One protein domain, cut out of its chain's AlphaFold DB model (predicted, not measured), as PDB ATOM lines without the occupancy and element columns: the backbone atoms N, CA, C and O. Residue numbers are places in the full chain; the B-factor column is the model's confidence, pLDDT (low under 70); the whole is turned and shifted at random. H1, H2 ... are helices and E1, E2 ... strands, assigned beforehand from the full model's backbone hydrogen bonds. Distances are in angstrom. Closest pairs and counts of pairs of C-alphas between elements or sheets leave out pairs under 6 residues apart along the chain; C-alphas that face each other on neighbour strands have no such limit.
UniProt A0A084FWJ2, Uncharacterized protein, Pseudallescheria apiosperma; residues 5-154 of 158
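What this domain is: This is residues 5 to 154 of the 158 residues of an uncharacterized protein of Pseudallescheria apiosperma (UniProt A0A084FWJ2). Two antiparallel strand pairs, the longer E2 with E4 and the short E1 with E3, stand among three groups of helices set like the corners of a triangle: H2 and H3 at one end of the longest axis, H5 at the other end, and H1 with H4 off to one side. Long loops fill much of the rest, and the link of residues 90 to 110 crosses the middle. The printed part has 150 residues, with five named helices and four named strands in the order H1 H2 H3 H4 E1 E2 E3 H5 E4. The class is mixed, helices and strands, with 70 residues, under half, in named elements. The whole is compact, with a radius of gyration of the C-alphas of 15.9 A and spans of 45 by 36 by 27 A.

How they stand to each other: E2, residues 111 to 117, and E4, residues 147 to 153, are antiparallel neighbours at 157 degrees, with N 115 and O 149 2.9 A apart and N 151 and O 113 2.9 A apart, both within hydrogen-bond range. E1, residues 87 to 89, is near E2. E1 and E3, residues 134 to 136, are antiparallel neighbours at 134 degrees, with N 89 and O 134 within hydrogen-bond range at 2.7 A. Residues 127 to 128 form a short antiparallel pairing with residues 134 to 135 of E3. The closest C-alphas of E2 and H5, residues 138 to 143, are those of Tyr 116 and Leu 141, 7.4 A apart. The closest C-alphas of E2 and H1, residues 5 to 18, are those of Glu 18 and Ala 117, 4.5 A apart. H1 touches H4, residues 62 to 69, with its residues 8 to 12 alone; the closest C-alphas, of Leu 12 and Ile 64, are 6.5 A apart. These two helices run the same way at a steep tilt of 49 degrees. H4 and H3, residues 45 to 56, are close but not clearly touching, with the C-alphas of Leu 56 and Arg 62 closest at 6.3 A. H3 and H2, residues 28 to 37, are near each other. In H1, H2, H3, H4 and H5 every O i to N i+4 pair is within hydrogen-bond range.

Where its parts are: E2 runs 18.9 A from C-alpha 111 at (288.284, 80.008, 23.148), and E4 also spans 18.9 A, ending with C-alpha 153 at (292.298, 80.915, 26.159). H1 begins with C-alpha 5 at (318.249, 85.743, 23.056) and is 19.7 A long. H2 measures 14.2 A, H3 15.1 A and H4 10.4 A.

The domain as a whole: The C-alphas of Ser 45 and Lys 143 are the two farthest apart, at 46.6 A. The printed part has no cut. The links H4 to E1, E1 to E2 and E2 to E3 are long. The mean pLDDT of the printed part is 93.0, and residues 5 to 6 are under 70.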
ATOM      1  N   THR A   5     317.748  86.767  23.979       61.72
ATOM      2  CA  THR A   5     318.249  85.743  23.056       61.72
ATOM      3  C   THR A   5     317.939  84.328  23.542       61.72
ATOM      4  O   THR A   5     317.503  83.506  22.740       61.72
ATOM      5  N   ASP A   6     318.070  84.069  24.849       66.75
ATOM      6  CA  ASP A   6     317.769  82.757  25.442       66.75
ATOM      7  C   ASP A   6     316.278  82.416  25.247       66.75
ATOM      8  O   ASP A   6     315.918  81.310  24.850       66.75
ATOM      9  N   SER A   7     315.403  83.420  25.399       86.50
ATOM     10  CA  SER A   7     313.955  83.283  25.182       86.50
ATOM     11  C   SER A   7     313.579  83.022  23.718       86.50
ATOM     12  O   SER A   7     312.603  82.313  23.449       86.50
ATOM     13  N   LEU A   8     314.310  83.601  22.759       92.44
ATOM     14  CA  LEU A   8     314.063  83.364  21.335       92.44
ATOM     15  C   LEU A   8     314.512  81.958  20.936       92.44
ATOM     16  O   LEU A   8     313.748  81.240  20.297       92.44
ATOM     17  N   GLU A   9     315.716  81.536  21.325       94.31
ATOM     18  CA  GLU A   9     316.211  80.188  21.023       94.31
ATOM     19  C   GLU A   9     315.296  79.099  21.592       94.31
ATOM     20  O   GLU A   9     314.978  78.136  20.889       94.31
ATOM     21  N   ASP A  10     314.797  79.292  22.813       94.25
ATOM     22  CA  ASP A  10     313.823  78.397  23.436       94.25
ATOM     23  C   ASP A  10     312.496  78.349  22.660       94.25
ATOM     24  O   ASP A  10     311.937  77.268  22.452       94.25
ATOM     25  N   SER A  11     312.021  79.492  22.156       95.12
ATOM     26  CA  SER A  11     310.819  79.572  21.311       95.12
ATOM     27  C   SER A  11     311.005  78.823  19.987       95.12
ATOM     28  O   SER A  11     310.148  78.040  19.571       95.12
ATOM     29  N   LEU A  12     312.158  79.010  19.336       95.94
ATOM     30  CA  LEU A  12     312.510  78.319  18.093       95.94
ATOM     31  C   LEU A  12     312.653  76.808  18.307       95.94
ATOM     32  O   LEU A  12     312.256  76.026  17.440       95.94
ATOM     33  N   ARG A  13     313.228  76.385  19.440       95.81
ATOM     34  CA  ARG A  13     313.337  74.971  19.819       95.81
ATOM     35  C   ARG A  13     311.955  74.361  20.030       95.81
ATOM     36  O   ARG A  13     311.648  73.358  19.394       95.81
ATOM     37  N   THR A  14     311.103  75.027  20.809       95.56
ATOM     38  CA  THR A  14     309.728  74.582  21.085       95.56
ATOM     39  C   THR A  14     308.938  74.386  19.792       95.56
ATOM     40  O   THR A  14     308.363  73.327  19.585       95.56
ATOM     41  N   LEU A  15     308.983  75.334  18.850       95.12
ATOM     42  CA  LEU A  15     308.292  75.175  17.561       95.12
ATOM     43  C   LEU A  15     308.831  74.012  16.718       95.12
ATOM     44  O   LEU A  15     308.073  73.385  15.981       95.12
ATOM     45  N   ARG A  16     310.132  73.709  16.796       93.94
ATOM     46  CA  ARG A  16     310.722  72.578  16.064       93.94
ATOM     47  C   ARG A  16     310.321  71.235  16.661       93.94
ATOM     48  O   ARG A  16     310.108  70.300  15.892       93.94
ATOM     49  N   GLU A  17     310.240  71.152  17.983       93.94
ATOM     50  CA  GLU A  17     309.958  69.921  18.726       93.94
ATOM     51  C   GLU A  17     308.452  69.657  18.829       93.94
ATOM     52  O   GLU A  17     307.987  68.584  18.452       93.94
ATOM     53  N   GLU A  18     307.683  70.664  19.237       95.00
ATOM     54  CA  GLU A  18     306.260  70.547  19.565       95.00
ATOM     55  C   GLU A  18     305.342  70.955  18.403       95.00
ATOM     56  O   GLU A  18     304.197  70.513  18.336       95.00
ATOM     57  N   GLY A  19     305.829  71.774  17.466       94.19
ATOM     58  CA  GLY A  19     305.069  72.205  16.283       94.19
ATOM     59  C   GLY A  19     304.159  73.410  16.507       94.19
ATOM     60  O   GLY A  19     303.627  73.962  15.545       94.19
ATOM     61  N   PHE A  20     304.015  73.855  17.754       95.25
ATOM     62  CA  PHE A  20     303.277  75.056  18.125       95.25
ATOM     63  C   PHE A  20     303.935  75.736  19.331       95.25
ATOM     64  O   PHE A  20     304.755  75.147  20.034       95.25
ATOM     65  N   LEU A  21     303.582  76.998  19.547       95.06
ATOM     66  CA  LEU A  21     304.010  77.805  20.681       95.06
ATOM     67  C   LEU A  21     302.878  78.772  21.005       95.06
ATOM     68  O   LEU A  21     302.289  79.333  20.088       95.06
ATOM     69  N   ILE A  22     302.601  78.953  22.293       93.81
ATOM     70  CA  ILE A  22     301.619  79.924  22.778       93.81
ATOM     71  C   ILE A  22     302.386  81.107  23.360       93.81
ATOM     72  O   ILE A  22     303.191  80.934  24.281       93.81
ATOM     73  N   LEU A  23     302.128  82.301  22.839       92.56
ATOM     74  CA  LEU A  23     302.649  83.552  23.364       92.56
ATOM     75  C   LEU A  23     301.578  84.202  24.239       92.56
ATOM     76  O   LEU A  23     300.510  84.600  23.775       92.56
ATOM     77  N   ASN A  24     301.878  84.320  25.531       87.44
ATOM     78  CA  ASN A  24     300.995  85.015  26.455       87.44
ATOM     79  C   ASN A  24     301.046  86.519  26.160       87.44
ATOM     80  O   ASN A  24     302.047  87.178  26.442       87.44
ATOM     81  N   ASP A  25     299.952  87.052  25.631       86.75
ATOM     82  CA  ASP A  25     299.749  88.479  25.419       86.75
ATOM     83  C   ASP A  25     298.331  88.830  25.869       86.75
ATOM     84  O   ASP A  25     297.344  88.527  25.200       86.75
ATOM     85  N   SER A  26     298.247  89.477  27.032       84.75
ATOM     86  CA  SER A  26     296.980  89.813  27.680       84.75
ATOM     87  C   SER A  26     296.117  90.788  26.876       84.75
ATOM     88  O   SER A  26     294.957  90.981  27.221       84.75
ATOM     89  N   GLN A  27     296.667  91.443  25.848       92.38
ATOM     90  CA  GLN A  27     295.910  92.372  25.010       92.38
ATOM     91  C   GLN A  27     295.171  91.659  23.875       92.38
ATOM     92  O   GLN A  27     294.227  92.225  23.324       92.38
ATOM     93  N   VAL A  28     295.556  90.427  23.520       94.81
ATOM     94  CA  VAL A  28     295.030  89.746  22.326       94.81
ATOM     95  C   VAL A  28     293.517  89.588  22.381       94.81
ATOM     96  O   VAL A  28     292.848  89.898  21.397       94.81
ATOM     97  N   GLY A  29     292.944  89.181  23.515       96.00
ATOM     98  CA  GLY A  29     291.494  89.026  23.603       96.00
ATOM     99  C   GLY A  29     290.727  90.338  23.434       96.00
ATOM    100  O   GLY A  29     289.655  90.335  22.827       96.00
ATOM    101  N   ASP A  30     291.255  91.457  23.937       97.00
ATOM    102  CA  ASP A  30     290.651  92.783  23.737       97.00
ATOM    103  C   ASP A  30     290.760  93.226  22.275       97.00
ATOM    104  O   ASP A  30     289.785  93.699  21.697       97.00
ATOM    105  N   LEU A  31     291.916  92.996  21.647       95.94
ATOM    106  CA  LEU A  31     292.145  93.303  20.234       95.94
ATOM    107  C   LEU A  31     291.216  92.502  19.310       95.94
ATOM    108  O   LEU A  31     290.639  93.054  18.370       95.94
ATOM    109  N   VAL A  32     291.023  91.212  19.598       96.44
ATOM    110  CA  VAL A  32     290.074  90.367  18.863       96.44
ATOM    111  C   VAL A  32     288.641  90.857  19.065       96.44
ATOM    112  O   VAL A  32     287.888  90.902  18.094       96.44
ATOM    113  N   SER A  33     288.281  91.280  20.281       96.88
ATOM    114  CA  SER A  33     286.955  91.849  20.570       96.88
ATOM    115  C   SER A  33     286.717  93.145  19.787       96.88
ATOM    116  O   SER A  33     285.662  93.310  19.183       96.88
ATOM    117  N   GLU A  34     287.715  94.032  19.690       96.38
ATOM    118  CA  GLU A  34     287.604  95.255  18.880       96.38
ATOM    119  C   GLU A  34     287.426  94.939  17.384       96.38
ATOM    120  O   GLU A  34     286.604  95.555  16.695       96.38
ATOM    121  N   MET A  35     288.180  93.966  16.862       95.88
ATOM    122  CA  MET A  35     288.014  93.495  15.485       95.88
ATOM    123  C   MET A  35     286.618  92.907  15.253       95.88
ATOM    124  O   MET A  35     286.038  93.134  14.187       95.88
ATOM    125  N   GLU A  36     286.071  92.186  16.233       95.81
ATOM    126  CA  GLU A  36     284.724  91.615  16.186       95.81
ATOM    127  C   GLU A  36     283.631  92.687  16.190       95.81
ATOM    128  O   GLU A  36     282.772  92.664  15.305       95.81
ATOM    129  N   ASP A  37     283.709  93.672  17.087       97.19
ATOM    130  CA  ASP A  37     282.755  94.790  17.184       97.19
ATOM    131  C   ASP A  37     282.669  95.603  15.882       97.19
ATOM    132  O   ASP A  37     281.639  96.196  15.549       97.19
ATOM    133  N   ARG A  38     283.755  95.612  15.104       96.31
ATOM    134  CA  ARG A  38     283.835  96.262  13.788       96.31
ATOM    135  C   ARG A  38     283.439  95.350  12.624       96.31
ATOM    136  O   ARG A  38     283.547  95.763  11.469       96.31
ATOM    137  N   GLY A  39     283.004  94.121  12.899       95.88
ATOM    138  CA  GLY A  39     282.579  93.148  11.894       95.88
ATOM    139  C   GLY A  39     283.728  92.520  11.103       95.88
ATOM    140  O   GLY A  39     283.544  92.186   9.935       95.88
ATOM    141  N   PHE A  40     284.910  92.371  11.711       95.31
ATOM    142  CA  PHE A  40     286.125  91.816  11.103       95.31
ATOM    143  C   PHE A  40     286.492  92.445   9.744       95.31
ATOM    144  O   PHE A  40     286.512  91.768   8.710       95.31
ATOM    145  N   PRO A  41     286.812  93.749   9.713       96.00
ATOM    146  CA  PRO A  41     286.993  94.508   8.477       96.00
ATOM    147  C   PRO A  41     288.378  94.271   7.835       96.00
ATOM    148  O   PRO A  41     289.144  95.214   7.621       96.00
ATOM    149  N   PHE A  42     288.710  93.016   7.514       92.75
ATOM    150  CA  PHE A  42     290.028  92.580   7.036       92.75
ATOM    151  C   PHE A  42     290.534  93.397   5.837       92.75
ATOM    152  O   PHE A  42     291.636  93.932   5.854       92.75
ATOM    153  N   LEU A  43     289.709  93.585   4.807       92.25
ATOM    154  CA  LEU A  43     290.116  94.246   3.558       92.25
ATOM    155  C   LEU A  43     289.941  95.774   3.581       92.25
ATOM    156  O   LEU A  43     289.684  96.395   2.552       92.25
ATOM    157  N   THR A  44     290.057  96.387   4.758       96.25
ATOM    158  CA  THR A  44     289.950  97.841   4.943       96.25
ATOM    159  C   THR A  44     291.275  98.438   5.402       96.25
ATOM    160  O   THR A  44     292.147  97.728   5.899       96.25
ATOM    161  N   SER A  45     291.426  99.762   5.302       96.81
ATOM    162  CA  SER A  45     292.607 100.462   5.830       96.81
ATOM    163  C   SER A  45     292.820 100.199   7.321       96.81
ATOM    164  O   SER A  45     293.956 100.012   7.749       96.81
ATOM    165  N   TYR A  46     291.733 100.149   8.098       96.69
ATOM    166  CA  TYR A  46     291.786  99.813   9.520       96.69
ATOM    167  C   TYR A  46     292.305  98.387   9.724       96.69
ATOM    168  O   TYR A  46     293.255  98.185  10.471       96.69
ATOM    169  N   GLY A  47     291.745  97.415   9.002       96.19
ATOM    170  CA  GLY A  47     292.183  96.030   9.097       96.19
ATOM    171  C   GLY A  47     293.661  95.863   8.726       96.19
ATOM    172  O   GLY A  47     294.421  95.239   9.462       96.19
ATOM    173  N   LEU A  48     294.095  96.424   7.598       95.25
ATOM    174  CA  LEU A  48     295.493  96.323   7.173       95.25
ATOM    175  C   LEU A  48     296.444  96.965   8.190       95.25
ATOM    176  O   LEU A  48     297.528  96.434   8.434       95.25
ATOM    177  N   HIS A  49     296.031  98.077   8.804       96.19
ATOM    178  CA  HIS A  49     296.777  98.701   9.892       96.19
ATOM    179  C   HIS A  49     296.859  97.784  11.118       96.19
ATOM    180  O   HIS A  49     297.954  97.571  11.633       96.19
ATOM    181  N   TYR A  50     295.739  97.170  11.510       95.88
ATOM    182  CA  TYR A  50     295.682  96.183  12.587       95.88
ATOM    183  C   TYR A  50     296.637  95.006  12.326       95.88
ATOM    184  O   TYR A  50     297.471  94.687  13.170       95.88
ATOM    185  N   CYS A  51     296.573  94.386  11.140       95.06
ATOM    186  CA  CYS A  51     297.437  93.256  10.777       95.06
ATOM    187  C   CYS A  51     298.917  93.646  10.832       95.06
ATOM    188  O   CYS A  51     299.741  92.918  11.389       95.06
ATOM    189  N   LYS A  52     299.252  94.825  10.297       94.50
ATOM    190  CA  LYS A  52     300.611  95.345  10.360       94.50
ATOM    191  C   LYS A  52     301.071  95.499  11.809       94.50
ATOM    192  O   LYS A  52     302.096  94.937  12.160       94.50
ATOM    193  N   GLN A  53     300.312  96.206  12.640       94.81
ATOM    194  CA  GLN A  53     300.710  96.531  14.009       94.81
ATOM    195  C   GLN A  53     300.787  95.298  14.919       94.81
ATOM    196  O   GLN A  53     301.762  95.132  15.645       94.81
ATOM    197  N   HIS A  54     299.769  94.437  14.890       93.00
ATOM    198  CA  HIS A  54     299.600  93.389  15.900       93.00
ATOM    199  C   HIS A  54     300.141  92.022  15.480       93.00
ATOM    200  O   HIS A  54     300.299  91.159  16.341       93.00
ATOM    201  N   ILE A  55     300.452  91.827  14.191       91.75
ATOM    202  CA  ILE A  55     300.994  90.565  13.664       91.75
ATOM    203  C   ILE A  55     302.361  90.776  13.009       91.75
ATOM    204  O   ILE A  55     303.343  90.185  13.449       91.75
ATOM    205  N   LEU A  56     302.450  91.605  11.961       92.12
ATOM    206  CA  LEU A  56     303.680  91.720  11.155       92.12
ATOM    207  C   LEU A  56     304.797  92.497  11.866       92.12
ATOM    208  O   LEU A  56     305.979  92.193  11.696       92.12
ATOM    209  N   ASP A  57     304.420  93.500  12.653       93.00
ATOM    210  CA  ASP A  57     305.318  94.379  13.402       93.00
ATOM    211  C   ASP A  57     305.363  94.027  14.894       93.00
ATOM    212  O   ASP A  57     306.034  94.707  15.664       93.00
ATOM    213  N   ASN A  58     304.702  92.938  15.299       92.31
ATOM    214  CA  ASN A  58     304.709  92.469  16.676       92.31
ATOM    215  C   ASN A  58     306.106  91.962  17.064       92.31
ATOM    216  O   ASN A  58     306.634  91.021  16.464       92.31
ATOM    217  N   GLU A  59     306.690  92.579  18.091       92.00
ATOM    218  CA  GLU A  59     308.059  92.320  18.550       92.00
ATOM    219  C   GLU A  59     308.260  90.907  19.113       92.00
ATOM    220  O   GLU A  59     309.379  90.402  19.089       92.00
ATOM    221  N   ASN A  60     307.191  90.240  19.556       90.44
ATOM    222  CA  ASN A  60     307.248  88.861  20.043       90.44
ATOM    223  C   ASN A  60     307.119  87.839  18.902       90.44
ATOM    224  O   ASN A  60     307.649  86.736  18.989       90.44
ATOM    225  N   VAL A  61     306.430  88.201  17.815       92.75
ATOM    226  CA  VAL A  61     306.134  87.294  16.692       92.75
ATOM    227  C   VAL A  61     307.191  87.387  15.600       92.75
ATOM    228  O   VAL A  61     307.678  86.365  15.111       92.75
ATOM    229  N   ARG A  62     307.564  88.608  15.202       93.62
ATOM    230  CA  ARG A  62     308.456  88.841  14.062       93.62
ATOM    231  C   ARG A  62     309.804  88.116  14.203       93.62
ATOM    232  O   ARG A  62     310.165  87.425  13.248       93.62
ATOM    233  N   PRO A  63     310.522  88.171  15.347       94.31
ATOM    234  CA  PRO A  63     311.804  87.476  15.481       94.31
ATOM    235  C   PRO A  63     311.688  85.956  15.324       94.31
ATOM    236  O   PRO A  63     312.592  85.320  14.785       94.31
ATOM    237  N   ILE A  64     310.565  85.367  15.747       95.12
ATOM    238  CA  ILE A  64     310.297  83.931  15.604       95.12
ATOM    239  C   ILE A  64     310.075  83.578  14.130       95.12
ATOM    240  O   ILE A  64     310.681  82.631  13.624       95.12
ATOM    241  N   LEU A  65     309.238  84.350  13.427       94.19
ATOM    242  CA  LEU A  65     308.970  84.137  12.003       94.19
ATOM    243  C   LEU A  65     310.252  84.253  11.172       94.19
ATOM    244  O   LEU A  65     310.548  83.360  10.378       94.19
ATOM    245  N   GLU A  66     311.031  85.311  11.386       93.50
ATOM    246  CA  GLU A  66     312.288  85.547  10.670       93.50
ATOM    247  C   GLU A  66     313.361  84.511  11.038       93.50
ATOM    248  O   GLU A  66     314.074  84.026  10.160       93.50
ATOM    249  N   GLY A  67     313.439  84.099  12.308       93.75
ATOM    250  CA  GLY A  67     314.371  83.064  12.766       93.75
ATOM    251  C   GLY A  67     314.088  81.670  12.194       93.75
ATOM    252  O   GLY A  67     315.000  80.848  12.081       93.75
ATOM    253  N   LEU A  68     312.837  81.389  11.813       93.50
ATOM    254  CA  LEU A  68     312.418  80.104  11.248       93.50
ATOM    255  C   LEU A  68     312.341  80.090   9.718       93.50
ATOM    256  O   LEU A  68     312.713  79.092   9.100       93.50
ATOM    257  N   LEU A  69     311.837  81.162   9.109       93.00
ATOM    258  CA  LEU A  69     311.556  81.236   7.672       93.00
ATOM    259  C   LEU A  69     312.536  82.138   6.908       93.00
ATOM    260  O   LEU A  69     312.543  82.107   5.676       93.00
ATOM    261  N   GLY A  70     313.352  82.939   7.598       92.19
ATOM    262  CA  GLY A  70     314.106  84.028   6.981       92.19
ATOM    263  C   GLY A  70     313.163  85.105   6.444       92.19
ATOM    264  O   GLY A  70     312.162  85.446   7.071       92.19
ATOM    265  N   THR A  71     313.449  85.638   5.255       89.19
ATOM    266  CA  THR A  71     312.523  86.556   4.578       89.19
ATOM    267  C   THR A  71     311.226  85.833   4.207       89.19
ATOM    268  O   THR A  71     311.210  84.972   3.325       89.19
ATOM    269  N   CYS A  72     310.122  86.222   4.842       90.19
ATOM    270  CA  CYS A  72     308.798  85.657   4.604       90.19
ATOM    271  C   CYS A  72     307.807  86.689   4.048       90.19
ATOM    272  O   CYS A  72     308.047  87.894   4.052       90.19
ATOM    273  N   LYS A  73     306.663  86.198   3.563       90.50
ATOM    274  CA  LYS A  73     305.536  87.015   3.097       90.50
ATOM    275  C   LYS A  73     304.243  86.531   3.739       90.50
ATOM    276  O   LYS A  73     304.100  85.338   4.005       90.50
ATOM    277  N   LEU A  74     303.292  87.443   3.920       92.88
ATOM    278  CA  LEU A  74     301.943  87.089   4.348       92.88
ATOM    279  C   LEU A  74     301.259  86.252   3.256       92.88
ATOM    280  O   LEU A  74     301.192  86.672   2.100       92.88
ATOM    281  N   GLY A  75     300.795  85.054   3.618       90.81
ATOM    282  CA  GLY A  75     300.080  84.152   2.712       90.81
ATOM    283  C   GLY A  75     298.570  84.367   2.760       90.81
ATOM    284  O   GLY A  75     297.963  84.768   1.772       90.81
ATOM    285  N   HIS A  76     297.980  84.123   3.929       89.12
ATOM    286  CA  HIS A  76     296.552  84.291   4.176       89.12
ATOM    287  C   HIS A  76     296.322  85.082   5.456       89.12
ATOM    288  O   HIS A  76     297.077  84.955   6.418       89.12
ATOM    289  N   TRP A  77     295.244  85.857   5.456       92.50
ATOM    290  CA  TRP A  77     294.727  86.529   6.634       92.50
ATOM    291  C   TRP A  77     293.208  86.394   6.624       92.50
ATOM    292  O   TRP A  77     292.516  87.014   5.819       92.50
ATOM    293  N   ILE A  78     292.724  85.466   7.443       91.38
ATOM    294  CA  ILE A  78     291.344  84.984   7.440       91.38
ATOM    295  C   ILE A  78     290.888  84.706   8.871       91.38
ATOM    296  O   ILE A  78     291.706  84.423   9.747       91.38
ATOM    297  N   ARG A  79     289.572  84.763   9.090       93.06
ATOM    298  CA  ARG A  79     288.932  84.327  10.335       93.06
ATOM    299  C   ARG A  79     288.601  82.842  10.249       93.06
ATOM    300  O   ARG A  79     287.997  82.407   9.271       93.06
ATOM    301  N   TYR A  80     288.906  82.115  11.313       91.06
ATOM    302  CA  TYR A  80     288.373  80.779  11.553       91.06
ATOM    303  C   TYR A  80     287.271  80.849  12.611       91.06
ATOM    304  O   TYR A  80     287.373  81.610  13.571       91.06
ATOM    305  N   ASN A  81     286.216  80.058  12.425       90.19
ATOM    306  CA  ASN A  81     285.196  79.838  13.450       90.19
ATOM    307  C   ASN A  81     285.522  78.561  14.238       90.19
ATOM    308  O   ASN A  81     286.370  77.764  13.825       90.19
ATOM    309  N   SER A  82     284.811  78.311  15.335       90.62
ATOM    310  CA  SER A  82     284.881  77.018  16.021       90.62
ATOM    311  C   SER A  82     284.554  75.873  15.058       90.62
ATOM    312  O   SER A  82     283.632  75.990  14.247       90.62
ATOM    313  N   LEU A  83     285.306  74.781  15.147       90.62
ATOM    314  CA  LEU A  83     285.036  73.542  14.422       90.62
ATOM    315  C   LEU A  83     285.216  72.368  15.390       90.62
ATOM    316  O   LEU A  83     286.271  71.739  15.389       90.62
ATOM    317  N   PRO A  84     284.245  72.147  16.294       90.00
ATOM    318  CA  PRO A  84     284.341  71.064  17.263       90.00
ATOM    319  C   PRO A  84     284.399  69.709  16.551       90.00
ATOM    320  O   PRO A  84     283.914  69.571  15.426       90.00
ATOM    321  N   ASP A  85     285.002  68.732  17.226       89.81
ATOM    322  CA  ASP A  85     285.094  67.331  16.792       89.81
ATOM    323  C   ASP A  85     285.879  67.103  15.489       89.81
ATOM    324  O   ASP A  85     285.783  66.039  14.880       89.81
ATOM    325  N   ARG A  86     286.671  68.093  15.049       93.00
ATOM    326  CA  ARG A  86     287.546  67.969  13.877       93.00
ATOM    327  C   ARG A  86     288.975  68.363  14.192       93.00
ATOM    328  O   ARG A  86     289.225  69.323  14.919       93.00
ATOM    329  N   ILE A  87     289.911  67.653  13.574       95.12
ATOM    330  CA  ILE A  87     291.343  67.899  13.719       95.12
ATOM    331  C   ILE A  87     291.877  68.460  12.405       95.12
ATOM    332  O   ILE A  87     292.160  67.728  11.456       95.12
ATOM    333  N   GLU A  88     292.016  69.785  12.353       94.25
ATOM    334  CA  GLU A  88     292.536  70.479  11.177       94.25
ATOM    335  C   GLU A  88     294.075  70.434  11.138       94.25
ATOM    336  O   GLU A  88     294.772  70.746  12.103       94.25
ATOM    337  N   CYS A  89     294.624  70.098   9.974       93.25
ATOM    338  CA  CYS A  89     296.036  70.194   9.634       93.25
ATOM    339  C   CYS A  89     296.229  71.316   8.609       93.25
ATOM    340  O   CYS A  89     295.852  71.190   7.440       93.25
ATOM    341  N   PHE A  90     296.895  72.402   9.009       89.75
ATOM    342  CA  PHE A  90     297.189  73.521   8.103       89.75
ATOM    343  C   PHE A  90     298.039  73.104   6.897       89.75
ATOM    344  O   PHE A  90     297.932  73.678   5.811       89.75
ATOM    345  N   ARG A  91     298.902  72.101   7.084       88.75
ATOM    346  CA  ARG A  91     299.741  71.471   6.060       88.75
ATOM    347  C   ARG A  91     299.985  70.013   6.435       88.75
ATOM    348  O   ARG A  91     299.983  69.674   7.612       88.75
ATOM    349  N   LYS A  92     300.274  69.175   5.437       87.12
ATOM    350  CA  LYS A  92     300.834  67.840   5.682       87.12
ATOM    351  C   LYS A  92     302.241  67.960   6.274       87.12
ATOM    352  O   LYS A  92     303.039  68.763   5.782       87.12
ATOM    353  N   GLY A  93     302.499  67.185   7.323       88.12
ATOM    354  CA  GLY A  93     303.764  67.151   8.047       88.12
ATOM    355  C   GLY A  93     304.787  66.187   7.447       88.12
ATOM    356  O   GLY A  93     304.722  65.800   6.279       88.12
ATOM    357  N   GLY A  94     305.765  65.808   8.267       89.94
ATOM    358  CA  GLY A  94     306.797  64.838   7.929       89.94
ATOM    359  C   GLY A  94     308.135  65.481   7.575       89.94
ATOM    360  O   GLY A  94     308.215  66.576   7.015       89.94
ATOM    361  N   ARG A  95     309.232  64.753   7.828       83.25
ATOM    362  CA  ARG A  95     310.611  65.236   7.589       83.25
ATOM    363  C   ARG A  95     310.862  65.759   6.169       83.25
ATOM    364  O   ARG A  95     311.717  66.617   5.980       83.25
ATOM    365  N   ARG A  96     310.135  65.245   5.170       86.62
ATOM    366  CA  ARG A  96     310.253  65.672   3.764       86.62
ATOM    367  C   ARG A  96     309.470  66.946   3.441       86.62
ATOM    368  O   ARG A  96     309.830  67.625   2.484       86.62
ATOM    369  N   ALA A  97     308.428  67.275   4.208       86.50
ATOM    370  CA  ALA A  97     307.640  68.488   3.994       86.50
ATOM    371  C   ALA A  97     308.466  69.746   4.312       86.50
ATOM    372  O   ALA A  97     308.443  70.722   3.554       86.50
ATOM    373  N   GLY A  98     309.262  69.674   5.386       86.06
ATOM    374  CA  GLY A  98     310.098  70.770   5.867       86.06
ATOM    375  C   GLY A  98     309.287  71.977   6.352       86.06
ATOM    376  O   GLY A  98     308.064  72.037   6.226       86.06
ATOM    377  N   LEU A  99     309.981  72.978   6.894       88.56
ATOM    378  CA  LEU A  99     309.348  74.203   7.377       88.56
ATOM    379  C   LEU A  99     309.121  75.177   6.215       88.56
ATOM    380  O   LEU A  99     310.066  75.749   5.673       88.56
ATOM    381  N   ARG A 100     307.864  75.317   5.782       87.81
ATOM    382  CA  ARG A 100     307.484  76.131   4.609       87.81
ATOM    383  C   ARG A 100     306.508  77.258   4.921       87.81
ATOM    384  O   ARG A 100     306.402  78.194   4.136       87.81
ATOM    385  N   ALA A 101     305.772  77.136   6.017       91.12
ATOM    386  CA  ALA A 101     304.782  78.099   6.457       91.12
ATOM    387  C   ALA A 101     304.662  78.029   7.978       91.12
ATOM    388  O   ALA A 101     304.870  76.969   8.566       91.12
ATOM    389  N   LEU A 102     304.301  79.158   8.575       93.69
ATOM    390  CA  LEU A 102     303.875  79.268   9.962       93.69
ATOM    391  C   LEU A 102     302.515  79.954   9.974       93.69
ATOM    392  O   LEU A 102     302.229  80.791   9.112       93.69
ATOM    393  N   VAL A 103     301.687  79.576  10.937       94.38
ATOM    394  CA  VAL A 103     300.388  80.195  11.176       94.38
ATOM    395  C   VAL A 103     300.494  80.955  12.485       94.38
ATOM    396  O   VAL A 103     300.948  80.402  13.481       94.38
ATOM    397  N   VAL A 104     300.090  82.219  12.461       95.25
ATOM    398  CA  VAL A 104     299.914  83.036  13.660       95.25
ATOM    399  C   VAL A 104     298.416  83.154  13.882       95.25
ATOM    400  O   VAL A 104     297.699  83.600  12.982       95.25
ATOM    401  N   GLN A 105     297.937  82.708  15.039       94.94
ATOM    402  CA  GLN A 105     296.524  82.760  15.398       94.94
ATOM    403  C   GLN A 105     296.345  83.773  16.522       94.94
ATOM    404  O   GLN A 105     297.220  83.933  17.352       94.94
ATOM    405  N   GLN A 106     295.222  84.480  16.539       95.94
ATOM    406  CA  GLN A 106     294.810  85.256  17.704       95.94
ATOM    407  C   GLN A 106     293.522  84.630  18.211       95.94
ATOM    408  O   GLN A 106     292.544  84.540  17.462       95.94
ATOM    409  N   TRP A 107     293.531  84.171  19.456       96.06
ATOM    410  CA  TRP A 107     292.381  83.516  20.059       96.06
ATOM    411  C   TRP A 107     291.490  84.528  20.772       96.06
ATOM    412  O   TRP A 107     291.960  85.355  21.553       96.06
ATOM    413  N   ALA A 108     290.184  84.452  20.515       95.69
ATOM    414  CA  ALA A 108     289.195  85.229  21.254       95.69
ATOM    415  C   ALA A 108     289.109  84.746  22.709       95.69
ATOM    416  O   ALA A 108     289.374  83.573  23.001       95.69
ATOM    417  N   LYS A 109     288.666  85.623  23.611       95.56
ATOM    418  CA  LYS A 109     288.430  85.274  25.018       95.56
ATOM    419  C   LYS A 109     287.467  84.093  25.144       95.56
ATOM    420  O   LYS A 109     286.432  84.047  24.484       95.56
ATOM    421  N   GLY A 110     287.807  83.146  26.010       94.38
ATOM    422  CA  GLY A 110     287.034  81.928  26.248       94.38
ATOM    423  C   GLY A 110     287.186  80.843  25.178       94.38
ATOM    424  O   GLY A 110     286.535  79.805  25.298       94.38
ATOM    425  N   SER A 111     288.033  81.040  24.160       95.25
ATOM    426  CA  SER A 111     288.284  80.008  23.148       95.25
ATOM    427  C   SER A 111     288.956  78.776  23.750       95.25
ATOM    428  O   SER A 111     289.625  78.842  24.784       95.25
ATOM    429  N   GLN A 112     288.808  77.642  23.070       95.31
ATOM    430  CA  GLN A 112     289.446  76.382  23.432       95.31
ATOM    431  C   GLN A 112     290.036  75.737  22.184       95.31
ATOM    432  O   GLN A 112     289.426  75.783  21.114       95.31
ATOM    433  N   ALA A 113     291.214  75.140  22.330       95.25
ATOM    434  CA  ALA A 113     291.840  74.355  21.278       95.25
ATOM    435  C   ALA A 113     292.589  73.165  21.868       95.25
ATOM    436  O   ALA A 113     293.068  73.209  23.004       95.25
ATOM    437  N   VAL A 114     292.731  72.124  21.054       96.31
ATOM    438  CA  VAL A 114     293.605  70.989  21.333       96.31
ATOM    439  C   VAL A 114     294.708  70.989  20.288       96.31
ATOM    440  O   VAL A 114     294.437  70.969  19.087       96.31
ATOM    441  N   TYR A 115     295.952  71.016  20.750       96.19
ATOM    442  CA  TYR A 115     297.130  70.883  19.902       96.19
ATOM    443  C   TYR A 115     297.734  69.499  20.075       96.19
ATOM    444  O   TYR A 115     297.811  68.988  21.188       96.19
ATOM    445  N   TYR A 116     298.211  68.912  18.985       96.94
ATOM    446  CA  TYR A 116     298.901  67.628  19.025       96.94
ATOM    447  C   TYR A 116     300.401  67.850  18.872       96.94
ATOM    448  O   TYR A 116     300.907  68.048  17.763       96.94
ATOM    449  N   ALA A 117     301.094  67.836  20.007       96.38
ATOM    450  CA  ALA A 117     302.534  68.025  20.102       96.38
ATOM    451  C   ALA A 117     303.297  67.050  19.197       96.38
ATOM    452  O   ALA A 117     303.038  65.843  19.208       96.38
ATOM    453  N   GLY A 118     304.224  67.590  18.403       95.00
ATOM    454  CA  GLY A 118     305.093  66.835  17.500       95.00
ATOM    455  C   GLY A 118     304.423  66.344  16.212       95.00
ATOM    456  O   GLY A 118     305.109  65.798  15.348       95.00
ATOM    457  N   SER A 119     303.116  66.563  16.028       95.81
ATOM    458  CA  SER A 119     302.356  66.055  14.871       95.81
ATOM    459  C   SER A 119     302.914  66.495  13.512       95.81
ATOM    460  O   SER A 119     302.904  65.721  12.553       95.81
ATOM    461  N   HIS A 120     303.501  67.692  13.423       94.50
ATOM    462  CA  HIS A 120     304.148  68.210  12.211       94.50
ATOM    463  C   HIS A 120     305.361  67.382  11.759       94.50
ATOM    464  O   HIS A 120     305.766  67.476  10.597       94.50
ATOM    465  N   LEU A 121     305.944  66.557  12.634       94.44
ATOM    466  CA  LEU A 121     307.077  65.680  12.316       94.44
ATOM    467  C   LEU A 121     306.657  64.394  11.592       94.44
ATOM    468  O   LEU A 121     307.523  63.696  11.048       94.44
ATOM    469  N   HIS A 122     305.355  64.107  11.536       94.69
ATOM    470  CA  HIS A 122     304.790  62.884  10.975       94.69
ATOM    471  C   HIS A 122     304.086  63.140   9.635       94.69
ATOM    472  O   HIS A 122     303.404  64.143   9.435       94.69
ATOM    473  N   ASP A 123     304.264  62.212   8.695       94.12
ATOM    474  CA  ASP A 123     303.531  62.181   7.422       94.12
ATOM    475  C   ASP A 123     302.203  61.441   7.651       94.12
ATOM    476  O   ASP A 123     302.065  60.264   7.318       94.12
ATOM    477  N   LEU A 124     301.280  62.100   8.360       94.38
ATOM    478  CA  LEU A 124     300.010  61.510   8.787       94.38
ATOM    479  C   LEU A 124     299.033  61.364   7.610       94.38
ATOM    480  O   LEU A 124     298.972  62.252   6.745       94.38
ATOM    481  N   PRO A 125     298.215  60.294   7.579       94.81
ATOM    482  CA  PRO A 125     297.074  60.223   6.680       94.81
ATOM    483  C   PRO A 125     296.167  61.434   6.891       94.81
ATOM    484  O   PRO A 125     295.695  61.699   7.994       94.81
ATOM    485  N   ALA A 126     295.951  62.192   5.820       94.19
ATOM    486  CA  ALA A 126     295.123  63.383   5.872       94.19
ATOM    487  C   ALA A 126     294.385  63.590   4.550       94.19
ATOM    488  O   ALA A 126     294.975  63.472   3.459       94.19
ATOM    489  N   VAL A 127     293.103  63.918   4.667       94.00
ATOM    490  CA  VAL A 127     292.167  64.164   3.565       94.00
ATOM    491  C   VAL A 127     291.854  65.658   3.465       94.00
ATOM    492  O   VAL A 127     292.070  66.379   4.432       94.00
ATOM    493  N   PRO A 128     291.412  66.177   2.309       93.88
ATOM    494  CA  PRO A 128     290.945  67.559   2.224       93.88
ATOM    495  C   PRO A 128     289.770  67.811   3.182       93.88
ATOM    496  O   PRO A 128     288.806  67.049   3.175       93.88
ATOM    497  N   GLY A 129     289.866  68.878   3.973       89.94
ATOM    498  CA  GLY A 129     288.846  69.331   4.917       89.94
ATOM    499  C   GLY A 129     287.982  70.472   4.379       89.94
ATOM    500  O   GLY A 129     288.221  71.011   3.292       89.94
ATOM    501  N   GLU A 130     286.987  70.881   5.167       87.50
ATOM    502  CA  GLU A 130     285.972  71.871   4.756       87.50
ATOM    503  C   GLU A 130     286.575  73.257   4.462       87.50
ATOM    504  O   GLU A 130     286.151  73.961   3.544       87.50
ATOM    505  N   ARG A 131     287.618  73.645   5.202       87.06
ATOM    506  CA  ARG A 131     288.218  74.990   5.137       87.06
ATOM    507  C   ARG A 131     289.375  75.112   4.153       87.06
ATOM    508  O   ARG A 131     290.228  75.982   4.301       87.06
ATOM    509  N   SER A 132     289.424  74.234   3.149       86.44
ATOM    510  CA  SER A 132     290.583  74.096   2.247       86.44
ATOM    511  C   SER A 132     291.895  73.787   2.986       86.44
ATOM    512  O   SER A 132     292.986  74.051   2.478       86.44
ATOM    513  N   LEU A 133     291.776  73.224   4.190       91.12
ATOM    514  CA  LEU A 133     292.862  72.621   4.953       91.12
ATOM    515  C   LEU A 133     292.829  71.103   4.757       91.12
ATOM    516  O   LEU A 133     292.077  70.589   3.926       91.12
ATOM    517  N   TYR A 134     293.662  70.383   5.496       93.69
ATOM    518  CA  TYR A 134     293.544  68.938   5.612       93.69
ATOM    519  C   TYR A 134     292.912  68.574   6.952       93.69
ATOM    520  O   TYR A 134     293.008  69.340   7.903       93.69
ATOM    521  N   GLU A 135     292.305  67.403   7.034       95.44
ATOM    522  CA  GLU A 135     291.798  66.811   8.269       95.44
ATOM    523  C   GLU A 135     292.462  65.444   8.467       95.44
ATOM    524  O   GLU A 135     292.768  64.744   7.493       95.44
ATOM    525  N   THR A 136     292.728  65.099   9.722       96.00
ATOM    526  CA  THR A 136     293.224  63.781  10.141       96.00
ATOM    527  C   THR A 136     292.355  63.248  11.276       96.00
ATOM    528  O   THR A 136     291.521  63.973  11.814       96.00
ATOM    529  N   GLU A 137     292.552  61.985  11.629       95.69
ATOM    530  CA  GLU A 137     291.802  61.314  12.688       95.69
ATOM    531  C   GLU A 137     292.648  61.224  13.961       95.69
ATOM    532  O   GLU A 137     293.872  61.076  13.900       95.69
ATOM    533  N   GLU A 138     291.995  61.264  15.123       95.56
ATOM    534  CA  GLU A 138     292.663  61.148  16.427       95.56
ATOM    535  C   GLU A 138     293.463  59.841  16.537       95.56
ATOM    536  O   GLU A 138     294.610  59.845  16.982       95.56
ATOM    537  N   GLU A 139     292.919  58.739  16.010       96.38
ATOM    538  CA  GLU A 139     293.573  57.425  15.998       96.38
ATOM    539  C   GLU A 139     294.952  57.459  15.304       96.38
ATOM    540  O   GLU A 139     295.894  56.787  15.729       96.38
ATOM    541  N   GLU A 140     295.111  58.254  14.242       96.94
ATOM    542  CA  GLU A 140     296.385  58.365  13.520       96.94
ATOM    543  C   GLU A 140     297.428  59.157  14.317       96.94
ATOM    544  O   GLU A 140     298.621  58.841  14.281       96.94
ATOM    545  N   LEU A 141     296.981  60.146  15.089       96.56
ATOM    546  CA  LEU A 141     297.827  60.907  16.007       96.56
ATOM    547  C   LEU A 141     298.271  60.051  17.197       96.56
ATOM    548  O   LEU A 141     299.452  60.069  17.552       96.56
ATOM    549  N   GLU A 142     297.366  59.250  17.759       95.94
ATOM    550  CA  GLU A 142     297.678  58.298  18.828       95.94
ATOM    551  C   GLU A 142     298.693  57.244  18.374       95.94
ATOM    552  O   GLU A 142     299.703  57.023  19.049       95.94
ATOM    553  N   LYS A 143     298.488  56.637  17.194       96.94
ATOM    554  CA  LYS A 143     299.441  55.685  16.588       96.94
ATOM    555  C   LYS A 143     300.819  56.304  16.370       96.94
ATOM    556  O   LYS A 143     301.832  55.615  16.505       96.94
ATOM    557  N   ALA A 144     300.865  57.589  16.024       95.81
ATOM    558  CA  ALA A 144     302.104  58.338  15.863       95.81
ATOM    559  C   ALA A 144     302.755  58.742  17.200       95.81
ATOM    560  O   ALA A 144     303.892  59.213  17.196       95.81
ATOM    561  N   GLY A 145     302.070  58.544  18.333       96.50
ATOM    562  CA  GLY A 145     302.538  58.940  19.661       96.50
ATOM    563  C   GLY A 145     302.448  60.445  19.921       96.50
ATOM    564  O   GLY A 145     303.143  60.950  20.802       96.50
ATOM    565  N   CYS A 146     301.627  61.169  19.154       96.69
ATOM    566  CA  CYS A 146     301.419  62.603  19.337       96.69
ATOM    567  C   CYS A 146     300.579  62.852  20.593       96.69
ATOM    568  O   CYS A 146     299.558  62.204  20.814       96.69
ATOM    569  N   LYS A 147     300.989  63.817  21.417       94.38
ATOM    570  CA  LYS A 147     300.301  64.119  22.676       94.38
ATOM    571  C   LYS A 147     299.310  65.265  22.494       94.38
ATOM    572  O   LYS A 147     299.710  66.355  22.092       94.38
ATOM    573  N   ALA A 148     298.054  65.040  22.870       96.31
ATOM    574  CA  ALA A 148     297.053  66.096  22.963       96.31
ATOM    575  C   ALA A 148     297.372  67.065  24.117       96.31
ATOM    576  O   ALA A 148     297.654  66.658  25.249       96.31
ATOM    577  N   ILE A 149     297.327  68.359  23.820       96.12
ATOM    578  CA  ILE A 149     297.519  69.462  24.755       96.12
ATOM    579  C   ILE A 149     296.309  70.375  24.625       96.12
ATOM    580  O   ILE A 149     296.165  71.114  23.652       96.12
ATOM    581  N   GLU A 150     295.435  70.306  25.621       96.06
ATOM    582  CA  GLU A 150     294.279  71.184  25.727       96.06
ATOM    583  C   GLU A 150     294.704  72.561  26.244       96.06
ATOM    584  O   GLU A 150     295.445  72.685  27.228       96.06
ATOM    585  N   LYS A 151     294.210  73.610  25.590       95.00
ATOM    586  CA  LYS A 151     294.417  74.995  25.993       95.00
ATOM    587  C   LYS A 151     293.087  75.733  26.026       95.00
ATOM    588  O   LYS A 151     292.349  75.777  25.044       95.00
ATOM    589  N   ILE A 152     292.836  76.370  27.167       95.69
ATOM    590  CA  ILE A 152     291.746  77.323  27.362       95.69
ATOM    591  C   ILE A 152     292.342  78.729  27.328       95.69
ATOM    592  O   ILE A 152     293.204  79.059  28.150       95.69
ATOM    593  N   PHE A 153     291.857  79.545  26.400       94.38
ATOM    594  CA  PHE A 153     292.298  80.915  26.159       94.38
ATOM    595  C   PHE A 153     291.394  81.896  26.904       94.38
ATOM    596  O   PHE A 153     290.472  82.474  26.331       94.38
ATOM    597  N   ARG A 154     291.570  82.019  28.225       93.00
ATOM    598  CA  ARG A 154     290.627  82.776  29.077       93.00
ATOM    599  C   ARG A 154     290.558  84.250  28.688       93.00
ATOM    600  O   ARG A 154     289.461  84.774  28.515       93.00
TER     601      ARG A 154